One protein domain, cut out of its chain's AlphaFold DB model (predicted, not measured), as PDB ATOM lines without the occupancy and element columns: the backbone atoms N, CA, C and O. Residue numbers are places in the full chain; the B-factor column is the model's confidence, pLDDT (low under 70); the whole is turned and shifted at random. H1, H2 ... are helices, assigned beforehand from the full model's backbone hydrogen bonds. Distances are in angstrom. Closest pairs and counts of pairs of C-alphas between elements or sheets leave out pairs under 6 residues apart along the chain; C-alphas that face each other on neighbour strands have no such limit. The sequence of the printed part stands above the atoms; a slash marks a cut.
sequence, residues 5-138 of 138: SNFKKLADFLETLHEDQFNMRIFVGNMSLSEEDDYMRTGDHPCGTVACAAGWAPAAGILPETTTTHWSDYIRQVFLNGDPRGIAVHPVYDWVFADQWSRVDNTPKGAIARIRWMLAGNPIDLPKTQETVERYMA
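AT A GLANCE: This is residues 5 to 138 of the 138 residues of an uncharacterized protein of Flavobacteriaceae bacterium (UniProt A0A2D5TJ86). H1 and H6 stand side by side, running opposite ways, with H7 packed crosswise on H6, the short H4 packed on H6 at a slant, and H3 meeting the first turn of H1 by its end. Beyond H3, H2 lies at the far end of the longest axis from H7, joined to the rest by long loops. The printed part has 134 residues with seven named helices, H1 to H7 in order, and no named strand; the class is all helix, though under half of the residues, 60, are in helices. It is compact, with a radius of gyration of the C-alphas of 14.1 A, and spans 40 by 34 by 22 A.

HOW THE PARTS SIT: H1, residues 5 to 14, and H3, residues 71 to 79, only just touch, only at their ends, with 3 pairs of C-alphas within 8 A; the closest C-alphas, of Asn 6 and Phe 79, are 6.4 A apart. H1 touches the hub H6, residues 108 to 119, at a shallow tilt of 22 degrees, opposite ways; the closest C-alphas, of Ala 11 and Ile 112, are 4.9 A apart. H2, residues 33 to 42, touches no helix; from H3 it is only just apart, at 8.3 A. H4, residues 91 to 96, touches H6 at a tilt of 35.5 degrees, only just steep; the closest C-alphas, of Val 96 and Arg 114, are 6.1 A apart. H5, residues 99 to 103, touches no helix. H7, residues 130 to 137, touches H6 at a steep tilt of 69.8 degrees, only just short of about perpendicular; the closest C-alphas, of Trp 117 and Tyr 136, are 6.0 A apart. In H1, H2, H3, H4, H6 and H7 every O i to N i+4 pair is within hydrogen-bond range; in H5 0 of 1 is, beside 2 of 2 O i to N i+3 pairs.

IN THESE COORDINATES: H1 begins at C-alpha 5 (162.175, 145.733, 165.623) and is 14.3 A long. H2 measures 14.4 A, H3 11.5 A and H6 16.5 A. H7, 10.5 A long, ends at C-alpha 137 (170.434, 164.282, 159.271).

THE WHOLE: The C-alphas farthest apart, of Ser 34 and Ala 138, are 41.4 A apart. The printed part has no cut; the links H1 to H2, H2 to H3 and H3 to H4 are long. Residues 26 to 51 and residue 69 are under pLDDT 70.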
ATOM      1  N   SER A   5     161.252 146.765 166.119       97.31
ATOM      2  CA  SER A   5     162.175 145.733 165.623       97.31
ATOM      3  C   SER A   5     162.200 145.700 164.096       97.31
ATOM      4  O   SER A   5     163.272 145.747 163.495       97.31
ATOM      5  N   ASN A   6     161.024 145.722 163.464       97.19
ATOM      6  CA  ASN A   6     160.921 145.729 162.005       97.19
ATOM      7  C   ASN A   6     161.453 147.032 161.403       97.19
ATOM      8  O   ASN A   6     162.166 146.989 160.406       97.19
ATOM      9  N   PHE A   7     161.211 148.183 162.039       97.50
ATOM     10  CA  PHE A   7     161.833 149.440 161.607       97.50
ATOM     11  C   PHE A   7     163.360 149.394 161.676       97.50
ATOM     12  O   PHE A   7     164.019 149.835 160.741       97.50
ATOM     13  N   LYS A   8     163.929 148.828 162.748       97.94
ATOM     14  CA  LYS A   8     165.381 148.667 162.858       97.94
ATOM     15  C   LYS A   8     165.927 147.767 161.745       97.94
ATOM     16  O   LYS A   8     166.849 148.174 161.054       97.94
ATOM     17  N   LYS A   9     165.319 146.594 161.531       97.62
ATOM     18  CA  LYS A   9     165.707 145.670 160.449       97.62
ATOM     19  C   LYS A   9     165.661 146.337 159.078       97.62
ATOM     20  O   LYS A   9     166.583 146.164 158.291       97.62
ATOM     21  N   LEU A  10     164.610 147.111 158.809       95.94
ATOM     22  CA  LEU A  10     164.491 147.844 157.556       95.94
ATOM     23  C   LEU A  10     165.620 148.868 157.407       95.94
ATOM     24  O   LEU A  10     166.265 148.896 156.369       95.94
ATOM     25  N   ALA A  11     165.886 149.680 158.434       97.25
ATOM     26  CA  ALA A  11     166.975 150.653 158.388       97.25
ATOM     27  C   ALA A  11     168.337 149.986 158.139       97.25
ATOM     28  O   ALA A  11     169.092 150.473 157.306       97.25
ATOM     29  N   ASP A  12     168.617 148.866 158.811       97.31
ATOM     30  CA  ASP A  12     169.857 148.104 158.629       97.31
ATOM     31  C   ASP A  12     169.959 147.530 157.196       97.31
ATOM     32  O   ASP A  12     171.028 147.544 156.594       97.31
ATOM     33  N   PHE A  13     168.847 147.081 156.601       95.00
ATOM     34  CA  PHE A  13     168.826 146.596 155.215       95.00
ATOM     35  C   PHE A  13     169.023 147.720 154.189       95.00
ATOM     36  O   PHE A  13     169.767 147.551 153.225       95.00
ATOM     37  N   LEU A  14     168.387 148.878 154.391       93.75
ATOM     38  CA  LEU A  14     168.485 150.013 153.468       93.75
ATOM     39  C   LEU A  14     169.928 150.535 153.328       93.75
ATOM     40  O   LEU A  14     170.240 151.146 152.309       93.75
ATOM     41  N   GLU A  15     170.815 150.286 154.302       95.75
ATOM     42  CA  GLU A  15     172.250 150.619 154.202       95.75
ATOM     43  C   GLU A  15     172.970 149.859 153.079       95.75
ATOM     44  O   GLU A  15     174.038 150.277 152.641       95.75
ATOM     45  N   THR A  16     172.387 148.757 152.607       93.12
ATOM     46  CA  THR A  16     172.950 147.932 151.531       93.12
ATOM     47  C   THR A  16     172.560 148.409 150.131       93.12
ATOM     48  O   THR A  16     173.094 147.899 149.148       93.12
ATOM     49  N   LEU A  17     171.640 149.374 150.026       88.12
ATOM     50  CA  LEU A  17     171.098 149.828 148.749       88.12
ATOM     51  C   LEU A  17     171.939 150.934 148.114       88.12
ATOM     52  O   LEU A  17     172.363 151.884 148.775       88.12
ATOM     53  N   HIS A  18     172.074 150.861 146.794       87.50
ATOM     54  CA  HIS A  18     172.509 151.983 145.975       87.50
ATOM     55  C   HIS A  18     171.357 152.979 145.765       87.50
ATOM     56  O   HIS A  18     170.179 152.618 145.782       87.50
ATOM     57  N   GLU A  19     171.689 154.259 145.574       84.62
ATOM     58  CA  GLU A  19     170.685 155.327 145.441       84.62
ATOM     59  C   GLU A  19     169.752 155.135 144.238       84.62
ATOM     60  O   GLU A  19     168.575 155.479 144.313       84.62
ATOM     61  N   ASP A  20     170.247 154.545 143.150       82.62
ATOM     62  CA  ASP A  20     169.485 154.266 141.930       82.62
ATOM     63  C   ASP A  20     168.442 153.147 142.094       82.62
ATOM     64  O   ASP A  20     167.548 153.015 141.261       82.62
ATOM     65  N   GLN A  21     168.504 152.386 143.190       82.75
ATOM     66  CA  GLN A  21     167.549 151.325 143.526       82.75
ATOM     67  C   GLN A  21     166.363 151.836 144.365       82.75
ATOM     68  O   GLN A  21     165.451 151.069 144.698       82.75
ATOM     69  N   PHE A  22     166.360 153.118 144.748       84.44
ATOM     70  CA  PHE A  22     165.457 153.653 145.762       84.44
ATOM     71  C   PHE A  22     164.650 154.852 145.278       84.44
ATOM     72  O   PHE A  22     165.165 155.774 144.648       84.44
ATOM     73  N   ASN A  23     163.361 154.871 145.624       85.62
ATOM     74  CA  ASN A  23     162.512 156.023 145.349       85.62
ATOM     75  C   ASN A  23     161.249 156.019 146.210       85.62
ATOM     76  O   ASN A  23     160.433 155.106 146.148       85.62
ATOM     77  N   MET A  24     161.033 157.091 146.957       84.44
ATOM     78  CA  MET A  24     159.891 157.264 147.849       84.44
ATOM     79  C   MET A  24     158.535 157.341 147.137       84.44
ATOM     80  O   MET A  24     157.515 157.154 147.788       84.44
ATOM     81  N   ARG A  25     158.487 157.622 145.829       77.06
ATOM     82  CA  ARG A  25     157.230 157.816 145.088       77.06
ATOM     83  C   ARG A  25     156.539 156.509 144.706       77.06
ATOM     84  O   ARG A  25     155.340 156.520 144.445       77.06
ATOM     85  N   ILE A  26     157.284 155.416 144.597       66.25
ATOM     86  CA  ILE A  26     156.796 154.174 144.004       66.25
ATOM     87  C   ILE A  26     157.087 153.026 144.974       66.25
ATOM     88  O   ILE A  26     158.196 152.910 145.482       66.25
ATOM     89  N   PHE A  27     156.083 152.195 145.263       58.47
ATOM     90  CA  PHE A  27     156.269 151.006 146.102       58.47
ATOM     91  C   PHE A  27     157.100 149.942 145.380       58.47
ATOM     92  O   PHE A  27     158.013 149.388 145.985       58.47
ATOM     93  N   VAL A  28     156.816 149.717 144.092       56.69
ATOM     94  CA  VAL A  28     157.590 148.875 143.169       56.69
ATOM     95  C   VAL A  28     157.438 149.422 141.740       56.69
ATOM     96  O   VAL A  28     156.340 149.822 141.344       56.69
ATOM     97  N   GLY A  29     158.522 149.503 140.966       47.53
ATOM     98  CA  GLY A  29     158.496 150.081 139.620       47.53
ATOM     99  C   GLY A  29     157.852 149.152 138.588       47.53
ATOM    100  O   GLY A  29     158.268 148.007 138.471       47.53
ATOM    101  N   ASN A  30     156.905 149.672 137.790       45.19
ATOM    102  CA  ASN A  30     156.315 149.012 136.608       45.19
ATOM    103  C   ASN A  30     155.666 147.630 136.846       45.19
ATOM    104  O   ASN A  30     155.790 146.755 135.995       45.19
ATOM    105  N   MET A  31     154.935 147.438 137.944       56.06
ATOM    106  CA  MET A  31     154.139 146.217 138.140       56.06
ATOM    107  C   MET A  31     152.659 146.424 137.811       56.06
ATOM    108  O   MET A  31     152.054 147.443 138.155       56.06
ATOM    109  N   SER A  32     152.063 145.418 137.183       55.06
ATOM    110  CA  SER A  32     150.626 145.158 137.205       55.06
ATOM    111  C   SER A  32     150.190 144.628 138.581       55.06
ATOM    112  O   SER A  32     150.997 144.098 139.341       55.06
ATOM    113  N   LEU A  33     148.892 144.716 138.895       54.22
ATOM    114  CA  LEU A  33     148.338 144.211 140.164       54.22
ATOM    115  C   LEU A  33     148.647 142.721 140.405       54.22
ATOM    116  O   LEU A  33     148.854 142.314 141.540       54.22
ATOM    117  N   SER A  34     148.726 141.907 139.347       57.97
ATOM    118  CA  SER A  34     149.090 140.489 139.466       57.97
ATOM    119  C   SER A  34     150.566 140.264 139.796       57.97
ATOM    120  O   SER A  34     150.894 139.292 140.465       57.97
ATOM    121  N   GLU A  35     151.456 141.148 139.338       58.34
ATOM    122  CA  GLU A  35     152.889 141.093 139.662       58.34
ATOM    123  C   GLU A  35     153.142 141.578 141.098       58.34
ATOM    124  O   GLU A  35     154.034 141.072 141.774       58.34
ATOM    125  N   GLU A  36     152.299 142.487 141.601       58.19
ATOM    126  CA  GLU A  36     152.279 142.885 143.013       58.19
ATOM    127  C   GLU A  36     151.936 141.720 143.933       58.19
ATOM    128  O   GLU A  36     152.692 141.443 144.864       58.19
ATOM    129  N   ASP A  37     150.855 140.998 143.640       61.00
ATOM    130  CA  ASP A  37     150.450 139.832 144.426       61.00
ATOM    131  C   ASP A  37     151.529 138.738 144.429       61.00
ATOM    132  O   ASP A  37     151.810 138.136 145.471       61.00
ATOM    133  N   ASP A  38     152.173 138.487 143.284       60.09
ATOM    134  CA  ASP A  38     153.196 137.446 143.189       60.09
ATOM    135  C   ASP A  38     154.506 137.852 143.881       60.09
ATOM    136  O   ASP A  38     155.108 137.024 144.569       60.09
ATOM    137  N   TYR A  39     154.904 139.129 143.822       60.03
ATOM    138  CA  TYR A  39     156.028 139.654 144.607       60.03
ATOM    139  C   TYR A  39     155.750 139.588 146.114       60.03
ATOM    140  O   TYR A  39     156.591 139.107 146.875       60.03
ATOM    141  N   MET A  40     154.553 139.984 146.558       58.84
ATOM    142  CA  MET A  40     154.149 139.891 147.968       58.84
ATOM    143  C   MET A  40     154.153 138.448 148.491       58.84
ATOM    144  O   MET A  40     154.353 138.219 149.686       58.84
ATOM    145  N   ARG A  41     153.952 137.470 147.602       58.50
ATOM    146  CA  ARG A  41     153.931 136.039 147.918       58.50
ATOM    147  C   ARG A  41     155.305 135.370 147.847       58.50
ATOM    148  O   ARG A  41     155.550 134.438 148.612       58.50
ATOM    149  N   THR A  42     156.166 135.784 146.919       55.91
ATOM    150  CA  THR A  42     157.407 135.061 146.573       55.91
ATOM    151  C   THR A  42     158.688 135.819 146.910       55.91
ATOM    152  O   THR A  42     159.719 135.186 147.121       55.91
ATOM    153  N   GLY A  43     158.635 137.150 147.000       52.81
ATOM    154  CA  GLY A  43     159.802 138.009 147.200       52.81
ATOM    155  C   GLY A  43     160.772 138.062 146.013       52.81
ATOM    156  O   GLY A  43     161.863 138.602 146.175       52.81
ATOM    157  N   ASP A  44     160.406 137.517 144.846       45.91
ATOM    158  CA  ASP A  44     161.303 137.345 143.698       45.91
ATOM    159  C   ASP A  44     160.745 138.087 142.465       45.91
ATOM    160  O   ASP A  44     159.637 137.797 142.013       45.91
ATOM    161  N   HIS A  45     161.477 139.073 141.925       45.69
ATOM    162  CA  HIS A  45     161.131 139.708 140.642       45.69
ATOM    163  C   HIS A  45     162.380 140.136 139.833       45.69
ATOM    164  O   HIS A  45     163.236 140.847 140.364       45.69
ATOM    165  N   PRO A  46     162.488 139.767 138.536       35.78
ATOM    166  CA  PRO A  46     163.706 139.944 137.735       35.78
ATOM    167  C   PRO A  46     163.925 141.332 137.082       35.78
ATOM    168  O   PRO A  46     164.990 141.552 136.508       35.78
ATOM    169  N   CYS A  47     162.997 142.296 137.166       36.62
ATOM    170  CA  CYS A  47     163.238 143.695 136.745       36.62
ATOM    171  C   CYS A  47     162.208 144.689 137.334       36.62
ATOM    172  O   CYS A  47     161.020 144.527 137.102       36.62
ATOM    173  N   GLY A  48     162.621 145.732 138.077       41.12
ATOM    174  CA  GLY A  48     161.676 146.788 138.518       41.12
ATOM    175  C   GLY A  48     161.996 147.539 139.817       41.12
ATOM    176  O   GLY A  48     161.091 147.899 140.567       41.12
ATOM    177  N   THR A  49     163.267 147.769 140.140       44.59
ATOM    178  CA  THR A  49     163.672 148.405 141.402       44.59
ATOM    179  C   THR A  49     163.577 149.925 141.349       44.59
ATOM    180  O   THR A  49     164.525 150.631 141.024       44.59
ATOM    181  N   VAL A  50     162.395 150.417 141.711       52.00
ATOM    182  CA  VAL A  50     162.140 151.782 142.177       52.00
ATOM    183  C   VAL A  50     161.197 151.622 143.373       52.00
ATOM    184  O   VAL A  50     159.986 151.774 143.235       52.00
ATOM    185  N   ALA A  51     161.743 151.171 144.507       63.97
ATOM    186  CA  ALA A  51     160.976 150.868 145.714       63.97
ATOM    187  C   ALA A  51     161.245 151.904 146.813       63.97
ATOM    188  O   ALA A  51     162.393 152.267 147.096       63.97
ATOM    189  N   CYS A  52     160.171 152.391 147.433       73.94
ATOM    190  CA  CYS A  52     160.228 153.227 148.623       73.94
ATOM    191  C   CYS A  52     160.709 152.396 149.819       73.94
ATOM    192  O   CYS A  52     160.795 151.169 149.753       73.94
ATOM    193  N   ALA A  53     160.983 153.038 150.956       83.38
ATOM    194  CA  ALA A  53     161.439 152.323 152.152       83.38
ATOM    195  C   ALA A  53     160.510 151.158 152.553       83.38
ATOM    196  O   ALA A  53     160.984 150.108 152.965       83.38
ATOM    197  N   ALA A  54     159.195 151.307 152.374       85.75
ATOM    198  CA  ALA A  54     158.222 150.248 152.635       85.75
ATOM    199  C   ALA A  54     158.346 149.051 151.666       85.75
ATOM    200  O   ALA A  54     158.221 147.910 152.105       85.75
ATOM    201  N   GLY A  55     158.624 149.298 150.381       83.94
ATOM    202  CA  GLY A  55     158.720 148.256 149.347       83.94
ATOM    203  C   GLY A  55     159.914 147.310 149.519       83.94
ATOM    204  O   GLY A  55     159.872 146.164 149.071       83.94
ATOM    205  N   TRP A  56     160.950 147.757 150.234       88.12
ATOM    206  CA  TRP A  56     162.138 146.960 150.563       88.12
ATOM    207  C   TRP A  56     161.979 146.062 151.796       88.12
ATOM    208  O   TRP A  56     162.832 145.219 152.066       88.12
ATOM    209  N   ALA A  57     160.893 146.210 152.555       89.19
ATOM    210  CA  ALA A  57     160.701 145.466 153.793       89.19
ATOM    211  C   ALA A  57     160.652 143.929 153.610       89.19
ATOM    212  O   ALA A  57     161.293 143.241 154.412       89.19
ATOM    213  N   PRO A  58     160.019 143.357 152.561       88.12
ATOM    214  CA  PRO A  58     160.081 141.914 152.315       88.12
ATOM    215  C   PRO A  58     161.511 141.400 152.102       88.12
ATOM    216  O   PRO A  58     161.892 140.397 152.704       88.12
ATOM    217  N   ALA A  59     162.334 142.123 151.335       84.88
ATOM    218  CA  ALA A  59     163.739 141.772 151.106       84.88
ATOM    219  C   ALA A  59     164.586 141.841 152.394       84.88
ATOM    220  O   ALA A  59     165.534 141.077 152.560       84.88
ATOM    221  N   ALA A  60     164.188 142.681 153.356       88.44
ATOM    222  CA  ALA A  60     164.754 142.716 154.707       88.44
ATOM    223  C   ALA A  60     164.280 141.555 155.616       88.44
ATOM    224  O   ALA A  60     164.563 141.546 156.819       88.44
ATOM    225  N   GLY A  61     163.522 140.588 155.080       87.69
ATOM    226  CA  GLY A  61     162.955 139.464 155.828       87.69
ATOM    227  C   GLY A  61     161.793 139.857 156.744       87.69
ATOM    228  O   GLY A  61     161.521 139.171 157.733       87.69
ATOM    229  N   ILE A  62     161.130 140.984 156.469       90.75
ATOM    230  CA  ILE A  62     159.962 141.448 157.221       90.75
ATOM    231  C   ILE A  62     158.718 140.913 156.517       90.75
ATOM    232  O   ILE A  62     158.261 141.466 155.520       90.75
ATOM    233  N   LEU A  63     158.175 139.821 157.041       87.88
ATOM    234  CA  LEU A  63     157.015 139.145 156.472       87.88
ATOM    235  C   LEU A  63     155.780 139.364 157.357       87.88
ATOM    236  O   LEU A  63     155.924 139.502 158.578       87.88
ATOM    237  N   PRO A  64     154.574 139.421 156.770       85.50
ATOM    238  CA  PRO A  64     153.345 139.509 157.543       85.50
ATOM    239  C   PRO A  64     153.044 138.173 158.241       85.50
ATOM    240  O   PRO A  64     153.436 137.108 157.769       85.50
ATOM    241  N   GLU A  65     152.325 138.212 159.367       84.31
ATOM    242  CA  GLU A  65     151.897 136.990 160.075       84.31
ATOM    243  C   GLU A  65     150.783 136.243 159.327       84.31
ATOM    244  O   GLU A  65     150.605 135.037 159.496       84.31
ATOM    245  N   THR A  66     150.020 136.960 158.502       81.12
ATOM    246  CA  THR A  66     148.926 136.426 157.688       81.12
ATOM    247  C   THR A  66     149.109 136.853 156.243       81.12
ATOM    248  O   THR A  66     149.769 137.847 155.967       81.12
ATOM    249  N   THR A  67     148.484 136.151 155.302       76.75
ATOM    250  CA  THR A  67     148.481 136.588 153.902       76.75
ATOM    251  C   THR A  67     147.833 137.964 153.771       76.75
ATOM    252  O   THR A  67     146.733 138.182 154.281       76.75
ATOM    253  N   THR A  68     148.500 138.879 153.072       70.50
ATOM    254  CA  THR A  68     148.010 140.230 152.780       70.50
ATOM    255  C   THR A  68     147.904 140.407 151.275       70.50
ATOM    256  O   THR A  68     148.863 140.105 150.574       70.50
ATOM    257  N   THR A  69     146.776 140.915 150.788       66.25
ATOM    258  CA  THR A  69     146.530 141.160 149.353       66.25
ATOM    259  C   THR A  69     146.868 142.587 148.922       66.25
ATOM    260  O   THR A  69     146.778 142.921 147.750       66.25
ATOM    261  N   HIS A  70     147.197 143.467 149.872       74.25
ATOM    262  CA  HIS A  70     147.455 144.881 149.610       74.25
ATOM    263  C   HIS A  70     148.640 145.384 150.434       74.25
ATOM    264  O   HIS A  70     148.759 145.069 151.624       74.25
ATOM    265  N   TRP A  71     149.471 146.246 149.837       78.56
ATOM    266  CA  TRP A  71     150.591 146.899 150.532       78.56
ATOM    267  C   TRP A  71     150.169 147.652 151.794       78.56
ATOM    268  O   TRP A  71     150.888 147.651 152.792       78.56
ATOM    269  N   SER A  72     148.997 148.287 151.783       80.00
ATOM    270  CA  SER A  72     148.487 149.023 152.943       80.00
ATOM    271  C   SER A  72     148.238 148.111 154.147       80.00
ATOM    272  O   SER A  72     148.579 148.481 155.273       80.00
ATOM    273  N   ASP A  73     147.705 146.912 153.916       82.25
ATOM    274  CA  ASP A  73     147.497 145.905 154.953       82.25
ATOM    275  C   ASP A  73     148.809 145.293 155.426       82.25
ATOM    276  O   ASP A  73     149.012 145.164 156.635       82.25
ATOM    277  N   TYR A  74     149.728 145.010 154.499       86.06
ATOM    278  CA  TYR A  74     151.080 144.573 154.834       86.06
ATOM    279  C   TYR A  74     151.770 145.567 155.771       86.06
ATOM    280  O   TYR A  74     152.162 145.202 156.879       86.06
ATOM    281  N   ILE A  75     151.852 146.844 155.387       87.75
ATOM    282  CA  ILE A  75     152.518 147.871 156.196       87.75
ATOM    283  C   ILE A  75     151.840 148.034 157.554       87.75
ATOM    284  O   ILE A  75     152.520 148.127 158.583       87.75
ATOM    285  N   ARG A  76     150.504 148.018 157.586       89.50
ATOM    286  CA  ARG A  76     149.743 148.070 158.836       89.50
ATOM    287  C   ARG A  76     150.106 146.907 159.756       89.50
ATOM    288  O   ARG A  76     150.349 147.133 160.943       89.50
ATOM    289  N   GLN A  77     150.177 145.690 159.227       90.38
ATOM    290  CA  GLN A  77     150.501 144.496 159.999       90.38
ATOM    291  C   GLN A  77     151.950 144.507 160.491       90.38
ATOM    292  O   GLN A  77     152.192 144.341 161.685       90.38
ATOM    293  N   VAL A  78     152.915 144.749 159.600       92.19
ATOM    294  CA  VAL A  78     154.334 144.567 159.924       92.19
ATOM    295  C   VAL A  78     154.967 145.758 160.640       92.19
ATOM    296  O   VAL A  78     155.872 145.561 161.451       92.19
ATOM    297  N   PHE A  79     154.507 146.987 160.395       93.94
ATOM    298  CA  PHE A  79     155.116 148.193 160.971       93.94
ATOM    299  C   PHE A  79     154.224 148.897 161.985       93.94
ATOM    300  O   PHE A  79     154.741 149.491 162.933       93.94
ATOM    301  N   LEU A  80     152.902 148.840 161.827       93.44
ATOM    302  CA  LEU A  80     151.965 149.626 162.640       93.44
ATOM    303  C   LEU A  80     151.211 148.782 163.679       93.44
ATOM    304  O   LEU A  80     150.205 149.234 164.216       93.44
ATOM    305  N   ASN A  81     151.684 147.563 163.973       90.88
ATOM    306  CA  ASN A  81     151.078 146.636 164.939       90.88
ATOM    307  C   ASN A  81     149.567 146.430 164.712       90.88
ATOM    308  O   ASN A  81     148.791 146.359 165.666       90.88
ATOM    309  N   GLY A  82     149.137 146.397 163.450       85.69
ATOM    310  CA  GLY A  82     147.738 146.185 163.093       85.69
ATOM    311  C   GLY A  82     146.815 147.390 163.305       85.69
ATOM    312  O   GLY A  82     145.604 147.185 163.269       85.69
ATOM    313  N   ASP A  83     147.337 148.613 163.498       87.06
ATOM    314  CA  ASP A  83     146.552 149.811 163.849       87.06
ATOM    315  C   ASP A  83     145.255 149.960 163.020       87.06
ATOM    316  O   ASP A  83     145.328 150.116 161.797       87.06
ATOM    317  N   PRO A  84     144.066 149.950 163.654       84.38
ATOM    318  CA  PRO A  84     142.786 149.897 162.947       84.38
ATOM    319  C   PRO A  84     142.460 151.174 162.160       84.38
ATOM    320  O   PRO A  84     141.548 151.162 161.340       84.38
ATOM    321  N   ARG A  85     143.189 152.274 162.383       84.44
ATOM    322  CA  ARG A  85     142.987 153.542 161.662       84.44
ATOM    323  C   ARG A  85     143.523 153.499 160.228       84.44
ATOM    324  O   ARG A  85     143.191 154.372 159.430       84.44
ATOM    325  N   GLY A  86     144.343 152.499 159.906       80.06
ATOM    326  CA  GLY A  86     144.983 152.362 158.601       80.06
ATOM    327  C   GLY A  86     146.175 153.302 158.401       80.06
ATOM    328  O   GLY A  86     146.500 154.139 159.245       80.06
ATOM    329  N   ILE A  87     146.855 153.146 157.262       81.81
ATOM    330  CA  ILE A  87     148.106 153.860 156.964       81.81
ATOM    331  C   ILE A  87     147.905 155.360 156.695       81.81
ATOM    332  O   ILE A  87     148.766 156.160 157.047       81.81
ATOM    333  N   ALA A  88     146.757 155.755 156.129       75.44
ATOM    334  CA  ALA A  88     146.528 157.103 155.595       75.44
ATOM    335  C   ALA A  88     146.567 158.213 156.657       75.44
ATOM    336  O   ALA A  88     146.842 159.366 156.339       75.44
ATOM    337  N   VAL A  89     146.292 157.869 157.915       81.31
ATOM    338  CA  VAL A  89     146.270 158.813 159.042       81.31
ATOM    339  C   VAL A  89     147.320 158.479 160.101       81.31
ATOM    340  O   VAL A  89     147.326 159.078 161.178       81.31
ATOM    341  N   HIS A  90     148.196 157.500 159.846       88.38
ATOM    342  CA  HIS A  90     149.169 157.068 160.841       88.38
ATOM    343  C   HIS A  90     150.443 157.929 160.754       88.38
ATOM    344  O   HIS A  90     151.165 157.841 159.762       88.38
ATOM    345  N   PRO A  91     150.807 158.699 161.799       90.94
ATOM    346  CA  PRO A  91     151.911 159.664 161.722       90.94
ATOM    347  C   PRO A  91     153.267 159.004 161.441       90.94
ATOM    348  O   PRO A  91     154.085 159.553 160.721       90.94
ATOM    349  N   VAL A  92     153.495 157.784 161.939       91.88
ATOM    350  CA  VAL A  92     154.714 157.012 161.613       91.88
ATOM    351  C   VAL A  92     154.775 156.630 160.137       91.88
ATOM    352  O   VAL A  92     155.850 156.657 159.546       91.88
ATOM    353  N   TYR A  93     153.637 156.274 159.536       89.94
ATOM    354  CA  TYR A  93     153.600 155.981 158.109       89.94
ATOM    355  C   TYR A  93     153.887 157.255 157.320       89.94
ATOM    356  O   TYR A  93     154.755 157.255 156.450       89.94
ATOM    357  N   ASP A  94     153.214 158.349 157.686       89.25
ATOM    358  CA  ASP A  94     153.402 159.644 157.044       89.25
ATOM    359  C   ASP A  94     154.868 160.127 157.129       89.25
ATOM    360  O   ASP A  94     155.450 160.623 156.163       89.25
ATOM    361  N   TRP A  95     155.508 159.908 158.277       93.06
ATOM    362  CA  TRP A  95     156.902 160.267 158.507       93.06
ATOM    363  C   TRP A  95     157.900 159.379 157.770       93.06
ATOM    364  O   TRP A  95     158.887 159.889 157.255       93.06
ATOM    365  N   VAL A  96     157.703 158.061 157.712       92.19
ATOM    366  CA  VAL A  96     158.734 157.160 157.165       92.19
ATOM    367  C   VAL A  96     158.500 156.833 155.693       92.19
ATOM    368  O   VAL A  96     159.454 156.788 154.917       92.19
ATOM    369  N   PHE A  97     157.247 156.595 155.309       89.94
ATOM    370  CA  PHE A  97     156.892 155.912 154.064       89.94
ATOM    371  C   PHE A  97     156.170 156.784 153.045       89.94
ATOM    372  O   PHE A  97     155.983 156.347 151.913       89.94
ATOM    373  N   ALA A  98     155.763 157.994 153.417       86.88
ATOM    374  CA  ALA A  98     154.931 158.795 152.538       86.88
ATOM    375  C   ALA A  98     155.663 159.280 151.285       86.88
ATOM    376  O   ALA A  98     156.840 159.656 151.310       86.88
ATOM    377  N   ASP A  99     154.923 159.317 150.185       85.00
ATOM    378  CA  ASP A  99     155.428 159.655 148.861       85.00
ATOM    379  C   ASP A  99     155.919 161.103 148.761       85.00
ATOM    380  O   ASP A  99     156.787 161.401 147.936       85.00
ATOM    381  N   GLN A 100     155.438 162.010 149.617       86.81
ATOM    382  CA  GLN A 100     155.863 163.411 149.595       86.81
ATOM    383  C   GLN A 100     157.354 163.574 149.923       86.81
ATOM    384  O   GLN A 100     157.953 164.564 149.500       86.81
ATOM    385  N   TRP A 101     157.985 162.593 150.584       90.62
ATOM    386  CA  TRP A 101     159.440 162.577 150.756       90.62
ATOM    387  C   TRP A 101     160.196 162.535 149.434       90.62
ATOM    388  O   TRP A 101     161.288 163.081 149.364       90.62
ATOM    389  N   SER A 102     159.609 162.008 148.355       90.00
ATOM    390  CA  SER A 102     160.247 162.009 147.028       90.00
ATOM    391  C   SER A 102     160.599 163.409 146.511       90.00
ATOM    392  O   SER A 102     161.447 163.546 145.635       90.00
ATOM    393  N   ARG A 103     159.958 164.458 147.045       89.25
ATOM    394  CA  ARG A 103     160.200 165.857 146.665       89.25
ATOM    395  C   ARG A 103     161.235 166.564 147.536       89.25
ATOM    396  O   ARG A 103     161.632 167.672 147.197       89.25
ATOM    397  N   VAL A 104     161.594 165.970 148.671       92.75
ATOM    398  CA  VAL A 104     162.358 166.631 149.739       92.75
ATOM    399  C   VAL A 104     163.617 165.838 150.073       92.75
ATOM    400  O   VAL A 104     164.699 166.403 150.139       92.75
ATOM    401  N   ASP A 105     163.488 164.526 150.243       92.38
ATOM    402  CA  ASP A 105     164.600 163.612 150.465       92.38
ATOM    403  C   ASP A 105     164.253 162.207 149.950       92.38
ATOM    404  O   ASP A 105     163.659 161.363 150.637       92.38
ATOM    405  N   ASN A 106     164.641 161.989 148.695       91.88
ATOM    406  CA  ASN A 106     164.389 160.776 147.933       91.88
ATOM    407  C   ASN A 106     165.573 159.797 147.969       91.88
ATOM    408  O   ASN A 106     165.942 159.247 146.936       91.88
ATOM    409  N   THR A 107     166.204 159.613 149.128       92.44
ATOM    410  CA  THR A 107     167.406 158.772 149.251       92.44
ATOM    411  C   THR A 107     167.222 157.634 150.264       92.44
ATOM    412  O   THR A 107     166.475 157.801 151.240       92.44
ATOM    413  N   PRO A 108     167.924 156.489 150.098       93.75
ATOM    414  CA  PRO A 108     167.971 155.446 151.125       93.75
ATOM    415  C   PRO A 108     168.488 156.002 152.453       93.75
ATOM    416  O   PRO A 108     167.883 155.782 153.501       93.75
ATOM    417  N   LYS A 109     169.567 156.799 152.396       95.88
ATOM    418  CA  LYS A 109     170.178 157.460 153.559       95.88
ATOM    419  C   LYS A 109     169.162 158.300 154.328       95.88
ATOM    420  O   LYS A 109     169.083 158.218 155.552       95.88
ATOM    421  N   GLY A 110     168.353 159.047 153.595       94.88
ATOM    422  CA  GLY A 110     167.243 159.814 154.114       94.88
ATOM    423  C   GLY A 110     166.212 158.993 154.863       94.88
ATOM    424  O   GLY A 110     165.860 159.286 156.006       94.88
ATOM    425  N   ALA A 111     165.738 157.918 154.235       95.19
ATOM    426  CA  ALA A 111     164.784 157.011 154.861       95.19
ATOM    427  C   ALA A 111     165.345 156.368 156.135       95.19
ATOM    428  O   ALA A 111     164.654 156.326 157.154       95.19
ATOM    429  N   ILE A 112     166.610 155.938 156.111       97.00
ATOM    430  CA  ILE A 112     167.319 155.410 157.283       97.00
ATOM    431  C   ILE A 112     167.344 156.450 158.405       97.00
ATOM    432  O   ILE A 112     167.003 156.132 159.547       97.00
ATOM    433  N   ALA A 113     167.709 157.693 158.093       96.88
ATOM    434  CA  ALA A 113     167.788 158.765 159.075       96.88
ATOM    435  C   ALA A 113     166.418 159.076 159.692       96.88
ATOM    436  O   ALA A 113     166.304 159.140 160.915       96.88
ATOM    437  N   ARG A 114     165.346 159.129 158.890       96.69
ATOM    438  CA  ARG A 114     163.968 159.284 159.391       96.69
ATOM    439  C   ARG A 114     163.551 158.150 160.323       96.69
ATOM    440  O   ARG A 114     162.943 158.413 161.367       96.69
ATOM    441  N   ILE A 115     163.888 156.904 159.984       97.12
ATOM    442  CA  ILE A 115     163.622 155.741 160.841       97.12
ATOM    443  C   ILE A 115     164.384 155.869 162.163       97.12
ATOM    444  O   ILE A 115     163.789 155.725 163.233       97.12
ATOM    445  N   ARG A 116     165.687 156.161 162.112       97.44
ATOM    446  CA  ARG A 116     166.542 156.301 163.302       97.44
ATOM    447  C   ARG A 116     166.088 157.449 164.198       97.44
ATOM    448  O   ARG A 116     165.971 157.254 165.406       97.44
ATOM    449  N   TRP A 117     165.745 158.591 163.609       96.31
ATOM    450  CA  TRP A 117     165.189 159.755 164.294       96.31
ATOM    451  C   TRP A 117     163.929 159.400 165.088       96.31
ATOM    452  O   TRP A 117     163.853 159.650 166.292       96.31
ATOM    453  N   MET A 118     162.970 158.735 164.439       95.94
ATOM    454  CA  MET A 118     161.754 158.253 165.093       95.94
ATOM    455  C   MET A 118     162.062 157.227 166.196       95.94
ATOM    456  O   MET A 118     161.478 157.276 167.280       95.94
ATOM    457  N   LEU A 119     162.966 156.275 165.946       96.69
ATOM    458  CA  LEU A 119     163.327 155.248 166.927       96.69
ATOM    459  C   LEU A 119     163.996 155.839 168.172       96.69
ATOM    460  O   LEU A 119     163.778 155.305 169.265       96.69
ATOM    461  N   ALA A 120     164.735 156.940 168.028       96.75
ATOM    462  CA  ALA A 120     165.319 157.699 169.131       96.75
ATOM    463  C   ALA A 120     164.277 158.460 169.978       96.75
ATOM    464  O   ALA A 120     164.614 158.958 171.047       96.75
ATOM    465  N   GLY A 121     163.008 158.501 169.553       94.50
ATOM    466  CA  GLY A 121     161.927 159.173 170.279       94.50
ATOM    467  C   GLY A 121     161.782 160.655 169.941       94.50
ATOM    468  O   GLY A 121     161.101 161.375 170.669       94.50
ATOM    469  N   ASN A 122     162.401 161.111 168.851       94.88
ATOM    470  CA  ASN A 122     162.265 162.489 168.404       94.88
ATOM    471  C   ASN A 122     160.888 162.750 167.745       94.88
ATOM    472  O   ASN A 122     160.256 161.809 167.251       94.88
ATOM    473  N   PRO A 123     160.423 164.015 167.689       91.06
ATOM    474  CA  PRO A 123     159.159 164.383 167.043       91.06
ATOM    475  C   PRO A 123     159.143 164.076 165.538       91.06
ATOM    476  O   PRO A 123     160.123 164.340 164.840       91.06
ATOM    477  N   ILE A 124     158.024 163.539 165.039       88.94
ATOM    478  CA  ILE A 124     157.847 163.085 163.642       88.94
ATOM    479  C   ILE A 124     156.747 163.840 162.878       88.94
ATOM    480  O   ILE A 124     156.451 163.526 161.732       88.94
ATOM    481  N   ASP A 125     156.114 164.819 163.506       76.62
ATOM    482  CA  ASP A 125     155.028 165.648 162.972       76.62
ATOM    483  C   ASP A 125     155.538 166.948 162.327       76.62
ATOM    484  O   ASP A 125     154.817 167.938 162.204       76.62
ATOM    485  N   LEU A 126     156.803 166.950 161.901       76.69
ATOM    486  CA  LEU A 126     157.425 168.096 161.254       76.69
ATOM    487  C   LEU A 126     156.939 168.232 159.804       76.69
ATOM    488  O   LEU A 126     156.751 167.225 159.111       76.69
ATOM    489  N   PRO A 127     156.789 169.468 159.291       83.25
ATOM    490  CA  PRO A 127     156.506 169.665 157.878       83.25
ATOM    491  C   PRO A 127     157.657 169.086 157.045       83.25
ATOM    492  O   PRO A 127     158.827 169.239 157.389       83.25
ATOM    493  N   LYS A 128     157.347 168.421 155.932       88.44
ATOM    494  CA  LYS A 128     158.362 167.839 155.043       88.44
ATOM    495  C   LYS A 128     159.018 168.955 154.221       88.44
ATOM    496  O   LYS A 128     158.529 169.321 153.157       88.44
ATOM    497  N   THR A 129     160.090 169.531 154.753       92.00
ATOM    498  CA  THR A 129     160.860 170.639 154.167       92.00
ATOM    499  C   THR A 129     162.352 170.322 154.206       92.00
ATOM    500  O   THR A 129     162.769 169.403 154.911       92.00
ATOM    501  N   GLN A 130     163.167 171.104 153.492       91.88
ATOM    502  CA  GLN A 130     164.624 170.954 153.530       91.88
ATOM    503  C   GLN A 130     165.196 171.168 154.943       91.88
ATOM    504  O   GLN A 130     166.064 170.419 155.372       91.88
ATOM    505  N   GLU A 131     164.647 172.119 155.702       91.75
ATOM    506  CA  GLU A 131     165.020 172.341 157.106       91.75
ATOM    507  C   GLU A 131     164.752 171.094 157.964       91.75
ATOM    508  O   GLU A 131     165.547 170.729 158.828       91.75
ATOM    509  N   THR A 132     163.649 170.388 157.707       90.75
ATOM    510  CA  THR A 132     163.367 169.125 158.397       90.75
ATOM    511  C   THR A 132     164.400 168.056 158.047       90.75
ATOM    512  O   THR A 132     164.798 167.322 158.948       90.75
ATOM    513  N   VAL A 133     164.878 168.001 156.797       91.56
ATOM    514  CA  VAL A 133     165.986 167.112 156.392       91.56
ATOM    515  C   VAL A 133     167.237 167.399 157.203       91.56
ATOM    516  O   VAL A 133     167.801 166.488 157.799       91.56
ATOM    517  N   GLU A 134     167.639 168.664 157.276       91.81
ATOM    518  CA  GLU A 134     168.823 169.081 158.029       91.81
ATOM    519  C   GLU A 134     168.736 168.660 159.499       91.81
ATOM    520  O   GLU A 134     169.722 168.189 160.057       91.81
ATOM    521  N   ARG A 135     167.549 168.742 160.112       90.88
ATOM    522  CA  ARG A 135     167.346 168.353 161.514       90.88
ATOM    523  C   ARG A 135     167.545 166.864 161.774       90.88
ATOM    524  O   ARG A 135     168.193 166.532 162.758       90.88
ATOM    525  N   TYR A 136     166.977 165.975 160.951       89.88
ATOM    526  CA  TYR A 136     167.113 164.530 161.197       89.88
ATOM    527  C   TYR A 136     168.403 163.923 160.643       89.88
ATOM    528  O   TYR A 136     168.700 162.764 160.935       89.88
ATOM    529  N   MET A 137     169.139 164.678 159.826       90.25
ATOM    530  CA  MET A 137     170.434 164.282 159.271       90.25
ATOM    531  C   MET A 137     171.630 164.816 160.072       90.25
ATOM    532  O   MET A 137     172.751 164.390 159.788       90.25
ATOM    533  N   ALA A 138     171.406 165.747 161.007       85.25
ATOM    534  CA  ALA A 138     172.415 166.290 161.920       85.25
ATOM    535  C   ALA A 138     172.809 165.284 163.011       85.25
ATOM    536  O   ALA A 138     174.021 165.224 163.320       85.25
TER     537      ALA A 138